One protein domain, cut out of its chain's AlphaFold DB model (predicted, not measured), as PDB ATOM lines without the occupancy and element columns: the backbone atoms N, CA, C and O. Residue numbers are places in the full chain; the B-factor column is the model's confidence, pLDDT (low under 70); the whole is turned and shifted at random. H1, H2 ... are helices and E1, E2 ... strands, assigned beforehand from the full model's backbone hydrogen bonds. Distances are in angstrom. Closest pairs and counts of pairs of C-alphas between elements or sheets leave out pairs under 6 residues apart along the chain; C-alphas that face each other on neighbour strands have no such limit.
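Overview. This is residues 47 to 153 of the 153 residues of an uncharacterized protein of Cohnella lubricantis (UniProt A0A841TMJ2). A twisted wall of six antiparallel strands has two helices, H1 and H2, packed over one face, while its other face has no named helix. The loops of residues 85 to 98 and 107 to 116 reach out at opposite ends of the longest axis. The printed part has 107 residues, with named elements in the order E1, E2, H1, E3, E4, E5, E6, H2, and the sheet runs E2, E1, E3, E4, E5, E6. The class is mixed, helices and strands, in two layers, helices on one face of a sheet. The whole is compact, with a radius of gyration of the C-alphas of 13.6 A and spans of 40 by 29 by 25 A.

Along the chain. E1, residues 53 to 59, begins at C-alpha 53 (-0.191, -31.935, 41.348) and is 19.8 A long. E2 holds residues 65 to 69. H1, residues 72 to 84, is 18.3 A long and begins at C-alpha 72 (1.295, -39.746, 42.291). E3, residues 99 to 106, is 23.2 A long, and E4, residues 117 to 124, is 20.4 A long. E5 holds residues 128 to 131 and E6 residues 135 to 138. H2, residues 141 to 152, is 16.5 A long and ends at C-alpha 152 (-4.359, -44.328, 22.573).

Arrangement. In the sheet, E2 and E6 are the edge strands. E1 and E2 form a hairpin, with N 57 and O 67 at 2.8 A, within hydrogen-bond range. E1 and E3 are antiparallel neighbours, with N 56 and O 103 at 2.8 A. E3, E4, E5 and E6 form a meander, each strand the antiparallel neighbour of the one before, with N 102 and O 121 at 2.8 A, N 130 and O 122 at 2.7 A, and N 131 and O 135 at 2.8 A. E2, H1 and E3 form a split strand-helix-strand unit, two strands running the same way with E1 between them in the sheet, and its crossover is right-handed. H1 is on the sheet at a height of 7.8 A; its closest C-alphas to E1 are those of Ile 75 and Phe 55, 6.6 A apart. H2 is on the same face at a height of 8.1 A and runs across the strands, at 74 degrees to E1 on the local plane. H1, with residues 78 to 82 alone, touches H2, with residues 142 to 143 alone; the closest C-alphas are those of Glu 81 and Leu 143, 6.2 A apart. They run opposite ways at a steep tilt of 46 degrees. In H1 and H2 every O i to N i+4 pair is within hydrogen-bond range.

Size, cuts and confidence. The C-alphas farthest apart, those of Glu 90 and Lys 109, are 40.8 A apart. The printed part has no cut and ends at residue 153, the chain's last. The link from H1 to E3 is long, 14 residues; in it residues 86 to 87 pair antiparallel with residues 137 to 138 of E6. The mean pLDDT of the printed part is 88.7; residues 90 to 94, 109 to 115 and 153 are under 70.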
ATOM      1  N   LYS A  47      10.315 -27.699  47.310       93.88
ATOM      2  CA  LYS A  47       9.087 -27.077  47.833       93.88
ATOM      3  C   LYS A  47       8.106 -26.653  46.743       93.88
ATOM      4  O   LYS A  47       6.918 -26.521  47.032       93.88
ATOM      5  N   ASP A  48       8.577 -26.439  45.521       92.50
ATOM      6  CA  ASP A  48       7.730 -25.985  44.418       92.50
ATOM      7  C   ASP A  48       6.743 -27.082  43.991       92.50
ATOM      8  O   ASP A  48       5.630 -26.778  43.551       92.50
ATOM      9  N   TYR A  49       7.108 -28.341  44.253       94.00
ATOM     10  CA  TYR A  49       6.371 -29.567  43.949       94.00
ATOM     11  C   TYR A  49       5.436 -30.003  45.087       94.00
ATOM     12  O   TYR A  49       5.346 -31.186  45.428       94.00
ATOM     13  N   LYS A  50       4.766 -29.032  45.712       93.25
ATOM     14  CA  LYS A  50       3.744 -29.272  46.732       93.25
ATOM     15  C   LYS A  50       2.479 -29.855  46.095       93.25
ATOM     16  O   LYS A  50       1.955 -29.280  45.146       93.25
ATOM     17  N   GLU A  51       1.981 -30.955  46.645       92.56
ATOM     18  CA  GLU A  51       0.731 -31.599  46.237       92.56
ATOM     19  C   GLU A  51      -0.507 -30.764  46.645       92.56
ATOM     20  O   GLU A  51      -0.445 -30.002  47.620       92.56
ATOM     21  N   PRO A  52      -1.650 -30.895  45.938       93.56
ATOM     22  CA  PRO A  52      -1.898 -31.787  44.797       93.56
ATOM     23  C   PRO A  52      -1.308 -31.270  43.475       93.56
ATOM     24  O   PRO A  52      -1.387 -30.082  43.154       93.56
ATOM     25  N   ILE A  53      -0.741 -32.187  42.688       93.94
ATOM     26  CA  ILE A  53      -0.191 -31.935  41.348       93.94
ATOM     27  C   ILE A  53      -0.662 -33.021  40.379       93.94
ATOM     28  O   ILE A  53      -0.995 -34.124  40.805       93.94
ATOM     29  N   GLN A  54      -0.650 -32.713  39.089       95.88
ATOM     30  CA  GLN A  54      -1.008 -33.644  38.024       95.88
ATOM     31  C   GLN A  54      -0.105 -33.451  36.808       95.88
ATOM     32  O   GLN A  54       0.436 -32.359  36.597       95.88
ATOM     33  N   PHE A  55       0.015 -34.497  35.997       96.44
ATOM     34  CA  PHE A  55       0.510 -34.380  34.633       96.44
ATOM     35  C   PHE A  55      -0.654 -34.260  33.658       96.44
ATOM     36  O   PHE A  55      -1.607 -35.025  33.735       96.44
ATOM     37  N   ASP A  56      -0.538 -33.349  32.703       95.56
ATOM     38  CA  ASP A  56      -1.389 -33.308  31.522       95.56
ATOM     39  C   ASP A  56      -0.562 -33.732  30.309       95.56
ATOM     40  O   ASP A  56       0.429 -33.081  29.964       95.56
ATOM     41  N   LEU A  57      -0.968 -34.831  29.681       96.75
ATOM     42  CA  LEU A  57      -0.400 -35.349  28.445       96.75
ATOM     43  C   LEU A  57      -1.307 -34.941  27.286       96.75
ATOM     44  O   LEU A  57      -2.431 -35.423  27.171       96.75
ATOM     45  N   SER A  58      -0.832 -34.028  26.447       96.31
ATOM     46  CA  SER A  58      -1.609 -33.467  25.341       96.31
ATOM     47  C   SER A  58      -1.079 -33.955  24.003       96.31
ATOM     48  O   SER A  58       0.096 -33.742  23.710       96.31
ATOM     49  N   ASN A  59      -1.943 -34.564  23.192       95.06
ATOM     50  CA  ASN A  59      -1.663 -34.920  21.805       95.06
ATOM     51  C   ASN A  59      -1.781 -33.673  20.922       95.06
ATOM     52  O   ASN A  59      -2.878 -33.137  20.755       95.06
ATOM     53  N   ILE A  60      -0.668 -33.196  20.369       93.88
ATOM     54  CA  ILE A  60      -0.649 -31.974  19.551       93.88
ATOM     55  C   ILE A  60      -1.289 -32.240  18.184       93.88
ATOM     56  O   ILE A  60      -2.039 -31.401  17.678       93.88
ATOM     57  N   ASP A  61      -1.043 -33.420  17.620       92.12
ATOM     58  CA  ASP A  61      -1.470 -33.785  16.268       92.12
ATOM     59  C   ASP A  61      -2.988 -34.014  16.182       92.12
ATOM     60  O   ASP A  61      -3.600 -33.802  15.135       92.12
ATOM     61  N   GLU A  62      -3.619 -34.372  17.301       90.62
ATOM     62  CA  GLU A  62      -5.072 -34.542  17.429       90.62
ATOM     63  C   GLU A  62      -5.771 -33.313  18.031       90.62
ATOM     64  O   GLU A  62      -6.784 -33.423  18.724       90.62
ATOM     65  N   GLY A  63      -5.234 -32.114  17.786       89.75
ATOM     66  CA  GLY A  63      -5.883 -30.866  18.188       89.75
ATOM     67  C   GLY A  63      -5.879 -30.627  19.698       89.75
ATOM     68  O   GLY A  63      -6.846 -30.087  20.228       89.75
ATOM     69  N   TRP A  64      -4.792 -31.000  20.377       91.81
ATOM     70  CA  TRP A  64      -4.600 -30.819  21.823       91.81
ATOM     71  C   TRP A  64      -5.560 -31.642  22.689       91.81
ATOM     72  O   TRP A  64      -5.972 -31.196  23.759       91.81
ATOM     73  N   LYS A  65      -5.899 -32.870  22.270       92.00
ATOM     74  CA  LYS A  65      -6.595 -33.823  23.149       92.00
ATOM     75  C   LYS A  65      -5.706 -34.106  24.367       92.00
ATOM     76  O   LYS A  65      -4.615 -34.655  24.223       92.00
ATOM     77  N   THR A  66      -6.166 -33.722  25.556       93.50
ATOM     78  CA  THR A  66      -5.411 -33.853  26.809       93.50
ATOM     79  C   THR A  66      -5.952 -34.987  27.669       93.50
ATOM     80  O   THR A  66      -7.148 -35.037  27.958       93.50
ATOM     81  N   LYS A  67      -5.056 -35.859  28.135       94.94
ATOM     82  CA  LYS A  67      -5.307 -36.824  29.206       94.94
ATOM     83  C   LYS A  67      -4.611 -36.362  30.481       94.94
ATOM     84  O   LYS A  67      -3.444 -35.974  30.452       94.94
ATOM     85  N   THR A  68      -5.329 -36.409  31.597       95.75
ATOM     86  CA  THR A  68      -4.803 -36.031  32.910       95.75
ATOM     87  C   THR A  68      -4.390 -37.272  33.697       95.75
ATOM     88  O   THR A  68      -5.155 -38.227  33.825       95.75
ATOM     89  N   ILE A  69      -3.187 -37.227  34.263       96.50
ATOM     90  CA  ILE A  69      -2.570 -38.257  35.095       96.50
ATOM     91  C   ILE A  69      -2.430 -37.684  36.511       96.50
ATOM     92  O   ILE A  69      -1.549 -36.866  36.787       96.50
ATOM     93  N   GLU A  70      -3.321 -38.104  37.412       95.50
ATOM     94  CA  GLU A  70      -3.379 -37.620  38.805       95.50
ATOM     95  C   GLU A  70      -2.678 -38.558  39.796       95.50
ATOM     96  O   GLU A  70      -2.372 -38.174  40.924       95.50
ATOM     97  N   ASN A  71      -2.428 -39.810  39.406       95.19
ATOM     98  CA  ASN A  71      -1.829 -40.794  40.295       95.19
ATOM     99  C   ASN A  71      -0.366 -40.429  40.595       95.19
ATOM    100  O   ASN A  71       0.496 -40.475  39.717       95.19
ATOM    101  N   THR A  72      -0.059 -40.127  41.859       93.44
ATOM    102  CA  THR A  72       1.295 -39.746  42.291       93.44
ATOM    103  C   THR A  72       2.367 -40.782  41.922       93.44
ATOM    104  O   THR A  72       3.508 -40.401  41.658       93.44
ATOM    105  N   ASN A  73       2.057 -42.083  41.891       94.81
ATOM    106  CA  ASN A  73       3.042 -43.102  41.510       94.81
ATOM    107  C   ASN A  73       3.377 -43.037  40.019       94.81
ATOM    108  O   ASN A  73       4.553 -43.157  39.675       94.81
ATOM    109  N   ASP A  74       2.388 -42.778  39.168       97.25
ATOM    110  CA  ASP A  74       2.591 -42.607  37.728       97.25
ATOM    111  C   ASP A  74       3.371 -41.320  37.438       97.25
ATOM    112  O   ASP A  74       4.346 -41.329  36.690       97.25
ATOM    113  N   ILE A  75       3.053 -40.228  38.143       97.00
ATOM    114  CA  ILE A  75       3.824 -38.976  38.079       97.00
ATOM    115  C   ILE A  75       5.294 -39.222  38.461       97.00
ATOM    116  O   ILE A  75       6.213 -38.812  37.744       97.00
ATOM    117  N   LYS A  76       5.542 -39.926  39.576       95.69
ATOM    118  CA  LYS A  76       6.901 -40.295  40.014       95.69
ATOM    119  C   LYS A  76       7.599 -41.199  39.002       95.69
ATOM    120  O   LYS A  76       8.803 -41.048  38.795       95.69
ATOM    121  N   TYR A  77       6.868 -42.128  38.393       97.12
ATOM    122  CA  TYR A  77       7.383 -43.020  37.363       97.12
ATOM    123  C   TYR A  77       7.849 -42.238  36.132       97.12
ATOM    124  O   TYR A  77       9.002 -42.388  35.730       97.12
ATOM    125  N   ILE A  78       7.016 -41.337  35.608       97.19
ATOM    126  CA  ILE A  78       7.346 -40.501  34.449       97.19
ATOM    127  C   ILE A  78       8.599 -39.662  34.727       97.19
ATOM    128  O   ILE A  78       9.556 -39.717  33.955       97.19
ATOM    129  N   ILE A  79       8.657 -38.950  35.861       96.81
ATOM    130  CA  ILE A  79       9.850 -38.165  36.229       96.81
ATOM    131  C   ILE A  79      11.091 -39.057  36.336       96.81
ATOM    132  O   ILE A  79      12.171 -38.686  35.870       96.81
ATOM    133  N   LYS A  80      10.965 -40.234  36.954       96.50
ATOM    134  CA  LYS A  80      12.083 -41.167  37.101       96.50
ATOM    135  C   LYS A  80      12.605 -41.623  35.741       96.50
ATOM    136  O   LYS A  80      13.819 -41.637  35.550       96.50
ATOM    137  N   GLU A  81      11.731 -41.986  34.810       97.31
ATOM    138  CA  GLU A  81      12.151 -42.423  33.480       97.31
ATOM    139  C   GLU A  81      12.757 -41.270  32.668       97.31
ATOM    140  O   GLU A  81      13.824 -41.453  32.084       97.31
ATOM    141  N   LEU A  82      12.196 -40.056  32.752       95.81
ATOM    142  CA  LEU A  82      12.802 -38.850  32.169       95.81
ATOM    143  C   LEU A  82      14.220 -38.602  32.697       95.81
ATOM    144  O   LEU A  82      15.125 -38.265  31.931       95.81
ATOM    145  N   LYS A  83      14.458 -38.795  34.000       95.31
ATOM    146  CA  LYS A  83      15.803 -38.675  34.588       95.31
ATOM    147  C   LYS A  83      16.756 -39.755  34.074       95.31
ATOM    148  O   LYS A  83      17.921 -39.451  33.832       95.31
ATOM    149  N   ARG A  84      16.268 -40.980  33.851       95.31
ATOM    150  CA  ARG A  84      17.058 -42.125  33.353       95.31
ATOM    151  C   ARG A  84      17.366 -42.078  31.861       95.31
ATOM    152  O   ARG A  84      18.287 -42.766  31.434       95.31
ATOM    153  N   SER A  85      16.616 -41.304  31.083       93.50
ATOM    154  CA  SER A  85      16.896 -41.089  29.667       93.50
ATOM    155  C   SER A  85      18.315 -40.574  29.427       93.50
ATOM    156  O   SER A  85      18.863 -39.826  30.242       93.50
ATOM    157  N   ASN A  86      18.891 -40.932  28.283       92.00
ATOM    158  CA  ASN A  86      20.200 -40.436  27.858       92.00
ATOM    159  C   ASN A  86      20.038 -39.145  27.062       92.00
ATOM    160  O   ASN A  86      19.060 -39.004  26.331       92.00
ATOM    161  N   TYR A  87      20.986 -38.219  27.182       90.25
ATOM    162  CA  TYR A  87      21.016 -37.046  26.309       90.25
ATOM    163  C   TYR A  87      21.296 -37.458  24.865       90.25
ATOM    164  O   TYR A  87      22.079 -38.384  24.626       90.25
ATOM    165  N   SER A  88      20.661 -36.768  23.922       82.75
ATOM    166  CA  SER A  88      21.026 -36.878  22.514       82.75
ATOM    167  C   SER A  88      22.406 -36.266  22.272       82.75
ATOM    168  O   SER A  88      22.771 -35.268  22.890       82.75
ATOM    169  N   ILE A  89      23.174 -36.888  21.378       77.19
ATOM    170  CA  ILE A  89      24.445 -36.361  20.853       77.19
ATOM    171  C   ILE A  89      24.218 -35.709  19.475       77.19
ATOM    172  O   ILE A  89      25.070 -34.973  18.987       77.19
ATOM    173  N   GLU A  90      23.071 -35.970  18.847       69.38
ATOM    174  CA  GLU A  90      22.724 -35.479  17.517       69.38
ATOM    175  C   GLU A  90      21.865 -34.218  17.640       69.38
ATOM    176  O   GLU A  90      20.854 -34.221  18.340       69.38
ATOM    177  N   GLU A  91      22.284 -33.146  16.965       60.00
ATOM    178  CA  GLU A  91      21.490 -31.929  16.786       60.00
ATOM    179  C   GLU A  91      20.535 -32.126  15.595       60.00
ATOM    180  O   GLU A  91      20.984 -32.489  14.507       60.00
ATOM    181  N   ASN A  92      19.242 -31.823  15.771       58.47
ATOM    182  CA  ASN A  92      18.167 -31.993  14.775       58.47
ATOM    183  C   ASN A  92      17.811 -33.451  14.465       58.47
ATOM    184  O   ASN A  92      17.865 -33.891  13.312       58.47
ATOM    185  N   ILE A  93      17.391 -34.201  15.479       62.69
ATOM    186  CA  ILE A  93      16.737 -35.479  15.212       62.69
ATOM    187  C   ILE A  93      15.353 -35.188  14.616       62.69
ATOM    188  O   ILE A  93      14.591 -34.392  15.162       62.69
ATOM    189  N   ASN A  94      15.013 -35.830  13.496       64.00
ATOM    190  CA  ASN A  94      13.667 -35.734  12.936       64.00
ATOM    191  C   ASN A  94      12.640 -36.238  13.962       64.00
ATOM    192  O   ASN A  94      12.640 -37.418  14.328       64.00
ATOM    193  N   GLU A  95      11.756 -35.342  14.400       71.06
ATOM    194  CA  GLU A  95      10.604 -35.654  15.246       71.06
ATOM    195  C   GLU A  95       9.562 -36.418  14.413       71.06
ATOM    196  O   GLU A  95       8.583 -35.876  13.913       71.06
ATOM    197  N   GLU A  96       9.808 -37.705  14.183       81.94
ATOM    198  CA  GLU A  96       8.801 -38.607  13.629       81.94
ATOM    199  C   GLU A  96       7.880 -39.134  14.750       81.94
ATOM    200  O   GLU A  96       8.264 -39.191  15.923       81.94
ATOM    201  N   GLY A  97       6.668 -39.570  14.394       87.50
ATOM    202  CA  GLY A  97       5.665 -40.085  15.335       87.50
ATOM    203  C   GLY A  97       4.658 -39.026  15.793       87.50
ATOM    204  O   GLY A  97       4.619 -37.927  15.255       87.50
ATOM    205  N   THR A  98       3.821 -39.379  16.771       92.25
ATOM    206  CA  THR A  98       2.824 -38.463  17.338       92.25
ATOM    207  C   THR A  98       3.495 -37.476  18.286       92.25
ATOM    208  O   THR A  98       4.191 -37.896  19.218       92.25
ATOM    209  N   HIS A  99       3.270 -36.182  18.080       94.75
ATOM    210  CA  HIS A  99       3.810 -35.125  18.928       94.75
ATOM    211  C   HIS A  99       2.950 -34.928  20.172       94.75
ATOM    212  O   HIS A  99       1.717 -34.882  20.114       94.75
ATOM    213  N   PHE A 100       3.609 -34.759  21.313       95.44
ATOM    214  CA  PHE A 100       2.939 -34.547  22.583       95.44
ATOM    215  C   PHE A 100       3.614 -33.472  23.434       95.44
ATOM    216  O   PHE A 100       4.813 -33.202  23.331       95.44
ATOM    217  N   VAL A 101       2.821 -32.884  24.328       96.00
ATOM    218  CA  VAL A 101       3.308 -32.048  25.430       96.00
ATOM    219  C   VAL A 101       2.931 -32.703  26.746       96.00
ATOM    220  O   VAL A 101       1.765 -33.011  26.981       96.00
ATOM    221  N   LEU A 102       3.915 -32.875  27.617       96.56
ATOM    222  CA  LEU A 102       3.738 -33.350  28.977       96.56
ATOM    223  C   LEU A 102       3.933 -32.174  29.941       96.56
ATOM    224  O   LEU A 102       5.037 -31.643  30.057       96.56
ATOM    225  N   THR A 103       2.875 -31.765  30.638       95.75
ATOM    226  CA  THR A 103       2.890 -30.601  31.539       95.75
ATOM    227  C   THR A 103       2.630 -31.035  32.977       95.75
ATOM    228  O   THR A 103       1.536 -31.499  33.281       95.75
ATOM    229  N   LEU A 104       3.608 -30.872  33.873       95.88
ATOM    230  CA  LEU A 104       3.389 -31.018  35.313       95.88
ATOM    231  C   LEU A 104       2.842 -29.705  35.856       95.88
ATOM    232  O   LEU A 104       3.478 -28.660  35.690       95.88
ATOM    233  N   ARG A 105       1.717 -29.746  36.563       93.50
ATOM    234  CA  ARG A 105       1.136 -28.546  37.170       93.50
ATOM    235  C   ARG A 105       0.457 -28.804  38.504       93.50
ATOM    236  O   ARG A 105       0.116 -29.936  38.836       93.50
ATOM    237  N   ARG A 106       0.234 -27.729  39.261       92.06
ATOM    238  CA  ARG A 106      -0.584 -27.737  40.482       92.06
ATOM    239  C   ARG A 106      -2.067 -27.911  40.149       92.06
ATOM    240  O   ARG A 106      -2.554 -27.371  39.154       92.06
ATOM    241  N   VAL A 107      -2.783 -28.632  41.010       89.19
ATOM    242  CA  VAL A 107      -4.243 -28.784  40.933       89.19
ATOM    243  C   VAL A 107      -4.911 -27.695  41.772       89.19
ATOM    244  O   VAL A 107      -4.550 -27.490  42.930       89.19
ATOM    245  N   GLY A 108      -5.907 -27.007  41.212       80.25
ATOM    246  CA  GLY A 108      -6.717 -26.017  41.929       80.25
ATOM    247  C   GLY A 108      -7.000 -24.753  41.121       80.25
ATOM    248  O   GLY A 108      -6.635 -24.657  39.953       80.25
ATOM    249  N   LYS A 109      -7.678 -23.780  41.748       58.88
ATOM    250  CA  LYS A 109      -7.857 -22.442  41.168       58.88
ATOM    251  C   LYS A 109      -6.530 -21.706  41.226       58.88
ATOM    252  O   LYS A 109      -5.993 -21.486  42.307       58.88
ATOM    253  N   ILE A 110      -6.034 -21.352  40.057       63.88
ATOM    254  CA  ILE A 110      -4.814 -20.586  39.882       63.88
ATOM    255  C   ILE A 110      -5.247 -19.308  39.185       63.88
ATOM    256  O   ILE A 110      -5.978 -19.372  38.199       63.88
ATOM    257  N   ASP A 111      -4.870 -18.162  39.749       61.16
ATOM    258  CA  ASP A 111      -5.372 -16.857  39.309       61.16
ATOM    259  C   ASP A 111      -4.961 -16.526  37.858       61.16
ATOM    260  O   ASP A 111      -5.639 -15.739  37.203       61.16
ATOM    261  N   ASN A 112      -3.924 -17.196  37.332       58.44
ATOM    262  CA  ASN A 112      -3.518 -17.196  35.924       58.44
ATOM    263  C   ASN A 112      -3.237 -18.629  35.433       58.44
ATOM    264  O   ASN A 112      -2.660 -19.432  36.167       58.44
ATOM    265  N   GLU A 113      -3.554 -18.941  34.170       53.75
ATOM    266  CA  GLU A 113      -3.352 -20.280  33.572       53.75
ATOM    267  C   GLU A 113      -1.893 -20.775  33.630       53.75
ATOM    268  O   GLU A 113      -1.644 -21.980  33.686       53.75
ATOM    269  N   THR A 114      -0.917 -19.862  33.677       58.75
ATOM    270  CA  THR A 114       0.518 -20.187  33.716       58.75
ATOM    271  C   THR A 114       1.096 -20.335  35.121       58.75
ATOM    272  O   THR A 114       2.121 -20.994  35.274       58.75
ATOM    273  N   ASP A 115       0.451 -19.792  36.159       64.38
ATOM    274  CA  ASP A 115       0.986 -19.784  37.539       64.38
ATOM    275  C   ASP A 115       0.973 -21.181  38.201       64.38
ATOM    276  O   ASP A 115       1.448 -21.379  39.323       64.38
ATOM    277  N   GLY A 116       0.433 -22.177  37.494       83.75
ATOM    278  CA  GLY A 116       0.377 -23.566  37.926       83.75
ATOM    279  C   GLY A 116       1.408 -24.488  37.324       83.75
ATOM    280  O   GLY A 116       1.604 -25.570  37.877       83.75
ATOM    281  N   VAL A 117       2.020 -24.107  36.204       91.44
ATOM    282  CA  VAL A 117       2.936 -24.982  35.474       91.44
ATOM    283  C   VAL A 117       4.254 -25.057  36.232       91.44
ATOM    284  O   VAL A 117       4.912 -24.051  36.473       91.44
ATOM    285  N   LEU A 118       4.621 -26.275  36.619       92.50
ATOM    286  CA  LEU A 118       5.875 -26.571  37.303       92.50
ATOM    287  C   LEU A 118       6.938 -27.020  36.306       92.50
ATOM    288  O   LEU A 118       8.079 -26.584  36.391       92.50
ATOM    289  N   LEU A 119       6.559 -27.894  35.369       94.12
ATOM    290  CA  LEU A 119       7.437 -28.441  34.338       94.12
ATOM    291  C   LEU A 119       6.656 -28.607  33.039       94.12
ATOM    292  O   LEU A 119       5.468 -28.931  33.065       94.12
ATOM    293  N   GLN A 120       7.331 -28.455  31.907       94.44
ATOM    294  CA  GLN A 120       6.767 -28.785  30.607       94.44
ATOM    295  C   GLN A 120       7.832 -29.429  29.727       94.44
ATOM    296  O   GLN A 120       8.948 -28.927  29.620       94.44
ATOM    297  N   PHE A 121       7.457 -30.523  29.081       95.38
ATOM    298  CA  PHE A 121       8.299 -31.271  28.161       95.38
ATOM    299  C   PHE A 121       7.563 -31.447  26.841       95.38
ATOM    300  O   PHE A 121       6.353 -31.678  26.834       95.38
ATOM    301  N   LYS A 122       8.281 -31.343  25.726       94.50
ATOM    302  CA  LYS A 122       7.726 -31.564  24.383       94.50
ATOM    303  C   LYS A 122       8.442 -32.742  23.760       94.50
ATOM    304  O   LYS A 122       9.657 -32.821  23.889       94.50
ATOM    305  N   GLY A 123       7.739 -33.647  23.106       93.88
ATOM    306  CA  GLY A 123       8.390 -34.802  22.505       93.88
ATOM    307  C   GLY A 123       7.545 -35.478  21.448       93.88
ATOM    308  O   GLY A 123       6.439 -35.034  21.143       93.88
ATOM    309  N   SER A 124       8.073 -36.577  20.920       93.75
ATOM    310  CA  SER A 124       7.373 -37.435  19.971       93.75
ATOM    311  C   SER A 124       7.397 -38.893  20.418       93.75
ATOM    312  O   SER A 124       8.329 -39.359  21.085       93.75
ATOM    313  N   THR A 125       6.375 -39.661  20.044       91.75
ATOM    314  CA  THR A 125       6.265 -41.082  20.418       91.75
ATOM    315  C   THR A 125       7.386 -41.966  19.859       91.75
ATOM    316  O   THR A 125       7.506 -43.121  20.280       91.75
ATOM    317  N   ASN A 126       8.215 -41.466  18.935       87.88
ATOM    318  CA  ASN A 126       9.388 -42.199  18.449       87.88
ATOM    319  C   ASN A 126      10.572 -42.158  19.416       87.88
ATOM    320  O   ASN A 126      11.485 -42.971  19.280       87.88
ATOM    321  N   GLY A 127      10.523 -41.313  20.449       87.31
ATOM    322  CA  GLY A 127      11.453 -41.410  21.568       87.31
ATOM    323  C   GLY A 127      12.262 -40.171  21.873       87.31
ATOM    324  O   GLY A 127      13.160 -40.276  22.695       87.31
ATOM    325  N   ILE A 128      11.986 -39.028  21.255       90.75
ATOM    326  CA  ILE A 128      12.724 -37.791  21.530       90.75
ATOM    327  C   ILE A 128      11.892 -36.934  22.467       90.75
ATOM    328  O   ILE A 128      10.676 -36.818  22.297       90.75
ATOM    329  N   ILE A 129      12.543 -36.352  23.469       92.75
ATOM    330  CA  ILE A 129      11.919 -35.394  24.371       92.75
ATOM    331  C   ILE A 129      12.849 -34.214  24.648       92.75
ATOM    332  O   ILE A 129      13.988 -34.374  25.092       92.75
ATOM    333  N   ASN A 130      12.324 -33.023  24.398       92.69
ATOM    334  CA  ASN A 130      12.885 -31.739  24.766       92.69
ATOM    335  C   ASN A 130      12.632 -31.484  26.252       92.69
ATOM    336  O   ASN A 130      11.483 -31.433  26.711       92.69
ATOM    337  N   VAL A 131      13.721 -31.316  26.995       91.00
ATOM    338  CA  VAL A 131      13.724 -31.002  28.423       91.00
ATOM    339  C   VAL A 131      14.229 -29.581  28.662       91.00
ATOM    340  O   VAL A 131      14.540 -28.844  27.722       91.00
ATOM    341  N   ASN A 132      14.272 -29.154  29.925       87.12
ATOM    342  CA  ASN A 132      14.706 -27.799  30.248       87.12
ATOM    343  C   ASN A 132      16.131 -27.532  29.730       87.12
ATOM    344  O   ASN A 132      16.917 -28.450  29.492       87.12
ATOM    345  N   ASN A 133      16.462 -26.250  29.562       81.75
ATOM    346  CA  ASN A 133      17.735 -25.791  28.995       81.75
ATOM    347  C   ASN A 133      17.967 -26.206  27.531       81.75
ATOM    348  O   ASN A 133      19.116 -26.311  27.113       81.75
ATOM    349  N   GLN A 134      16.888 -26.419  26.759       80.94
ATOM    350  CA  GLN A 134      16.935 -26.781  25.331       80.94
ATOM    351  C   GLN A 134      17.734 -28.064  25.057       80.94
ATOM    352  O   GLN A 134      18.353 -28.211  24.007       80.94
ATOM    353  N   LYS A 135      17.759 -28.985  26.025       87.75
ATOM    354  CA  LYS A 135      18.427 -30.275  25.864       87.75
ATOM    355  C   LYS A 135      17.438 -31.310  25.364       87.75
ATOM    356  O   LYS A 135      16.290 -31.346  25.800       87.75
ATOM    357  N   GLU A 136      17.930 -32.212  24.535       90.88
ATOM    358  CA  GLU A 136      17.166 -33.347  24.038       90.88
ATOM    359  C   GLU A 136      17.603 -34.628  24.739       90.88
ATOM    360  O   GLU A 136      18.789 -34.845  25.020       90.88
ATOM    361  N   LYS A 137      16.636 -35.498  25.026       92.38
ATOM    362  CA  LYS A 137      16.883 -36.830  25.574       92.38
ATOM    363  C   LYS A 137      16.156 -37.900  24.768       92.38
ATOM    364  O   LYS A 137      15.047 -37.683  24.288       92.38
ATOM    365  N   TYR A 138      16.755 -39.085  24.712       92.75
ATOM    366  CA  TYR A 138      16.109 -40.299  24.231       92.75
ATOM    367  C   TYR A 138      15.307 -40.946  25.362       92.75
ATOM    368  O   TYR A 138      15.864 -41.406  26.368       92.75
ATOM    369  N   MET A 139      13.987 -40.974  25.210       93.56
ATOM    370  CA  MET A 139      13.065 -41.661  26.107       93.56
ATOM    371  C   MET A 139      13.433 -43.138  26.233       93.56
ATOM    372  O   MET A 139      13.792 -43.801  25.259       93.56
ATOM    373  N   THR A 140      13.322 -43.663  27.452       95.44
ATOM    374  CA  THR A 140      13.421 -45.106  27.682       95.44
ATOM    375  C   THR A 140      12.286 -45.830  26.948       95.44
ATOM    376  O   THR A 140      11.230 -45.244  26.702       95.44
ATOM    377  N   GLU A 141      12.473 -47.114  26.614       95.25
ATOM    378  CA  GLU A 141      11.388 -47.929  26.035       95.25
ATOM    379  C   GLU A 141      10.146 -47.915  26.927       95.25
ATOM    380  O   GLU A 141       9.047 -47.651  26.453       95.25
ATOM    381  N   SER A 142      10.339 -48.061  28.240       96.75
ATOM    382  CA  SER A 142       9.244 -48.040  29.207       96.75
ATOM    383  C   SER A 142       8.435 -46.737  29.163       96.75
ATOM    384  O   SER A 142       7.209 -46.776  29.220       96.75
ATOM    385  N   LEU A 143       9.100 -45.579  29.036       96.31
ATOM    386  CA  LEU A 143       8.407 -44.294  28.931       96.31
ATOM    387  C   LEU A 143       7.683 -44.149  27.590       96.31
ATOM    388  O   LEU A 143       6.560 -43.656  27.565       96.31
ATOM    389  N   LYS A 144       8.291 -44.603  26.485       95.31
ATOM    390  CA  LYS A 144       7.632 -44.613  25.170       95.31
ATOM    391  C   LYS A 144       6.339 -45.418  25.200       95.31
ATOM    392  O   LYS A 144       5.316 -44.930  24.723       95.31
ATOM    393  N   ASP A 145       6.391 -46.622  25.757       95.50
ATOM    394  CA  ASP A 145       5.237 -47.516  25.835       95.50
ATOM    395  C   ASP A 145       4.134 -46.916  26.707       95.50
ATOM    396  O   ASP A 145       2.977 -46.886  26.293       95.50
ATOM    397  N   TYR A 146       4.508 -46.349  27.860       96.00
ATOM    398  CA  TYR A 146       3.574 -45.654  28.743       96.00
ATOM    399  C   TYR A 146       2.871 -44.491  28.024       96.00
ATOM    400  O   TYR A 146       1.646 -44.437  27.994       96.00
ATOM    401  N   ILE A 147       3.618 -43.592  27.375       95.19
ATOM    402  CA  ILE A 147       3.037 -42.442  26.659       95.19
ATOM    403  C   ILE A 147       2.119 -42.897  25.519       95.19
ATOM    404  O   ILE A 147       1.029 -42.352  25.361       95.19
ATOM    405  N   LYS A 148       2.515 -43.909  24.738       94.25
ATOM    406  CA  LYS A 148       1.678 -44.443  23.650       94.25
ATOM    407  C   LYS A 148       0.374 -45.038  24.166       94.25
ATOM    408  O   LYS A 148      -0.669 -44.796  23.563       94.25
ATOM    409  N   GLN A 149       0.433 -45.797  25.259       94.50
ATOM    410  CA  GLN A 149      -0.754 -46.347  25.903       94.50
ATOM    411  C   GLN A 149      -1.685 -45.220  26.354       94.50
ATOM    412  O   GLN A 149      -2.858 -45.215  25.999       94.50
ATOM    413  N   GLU A 150      -1.146 -44.222  27.056       93.75
ATOM    414  CA  GLU A 150      -1.944 -43.111  27.565       93.75
ATOM    415  C   GLU A 150      -2.583 -42.270  26.447       93.75
ATOM    416  O   GLU A 150      -3.710 -41.815  26.617       93.75
ATOM    417  N   LEU A 151      -1.911 -42.097  25.304       89.81
ATOM    418  CA  LEU A 151      -2.441 -41.364  24.146       89.81
ATOM    419  C   LEU A 151      -3.479 -42.142  23.322       89.81
ATOM    420  O   LEU A 151      -4.262 -41.517  22.609       89.81
ATOM    421  N   SER A 152      -3.467 -43.477  23.380       84.38
ATOM    422  CA  SER A 152      -4.359 -44.328  22.573       84.38
ATOM    423  C   SER A 152      -5.752 -44.511  23.187       84.38
ATOM    424  O   SER A 152      -6.675 -44.915  22.478       84.38
ATOM    425  N   ASP A 153      -5.892 -44.228  24.484       62.03
ATOM    426  CA  ASP A 153      -7.158 -44.269  25.233       62.03
ATOM    427  C   ASP A 153      -8.019 -42.995  25.027       62.03
ATOM    428  O   ASP A 153      -9.264 -43.102  25.079       62.03
TER     429      ASP A 153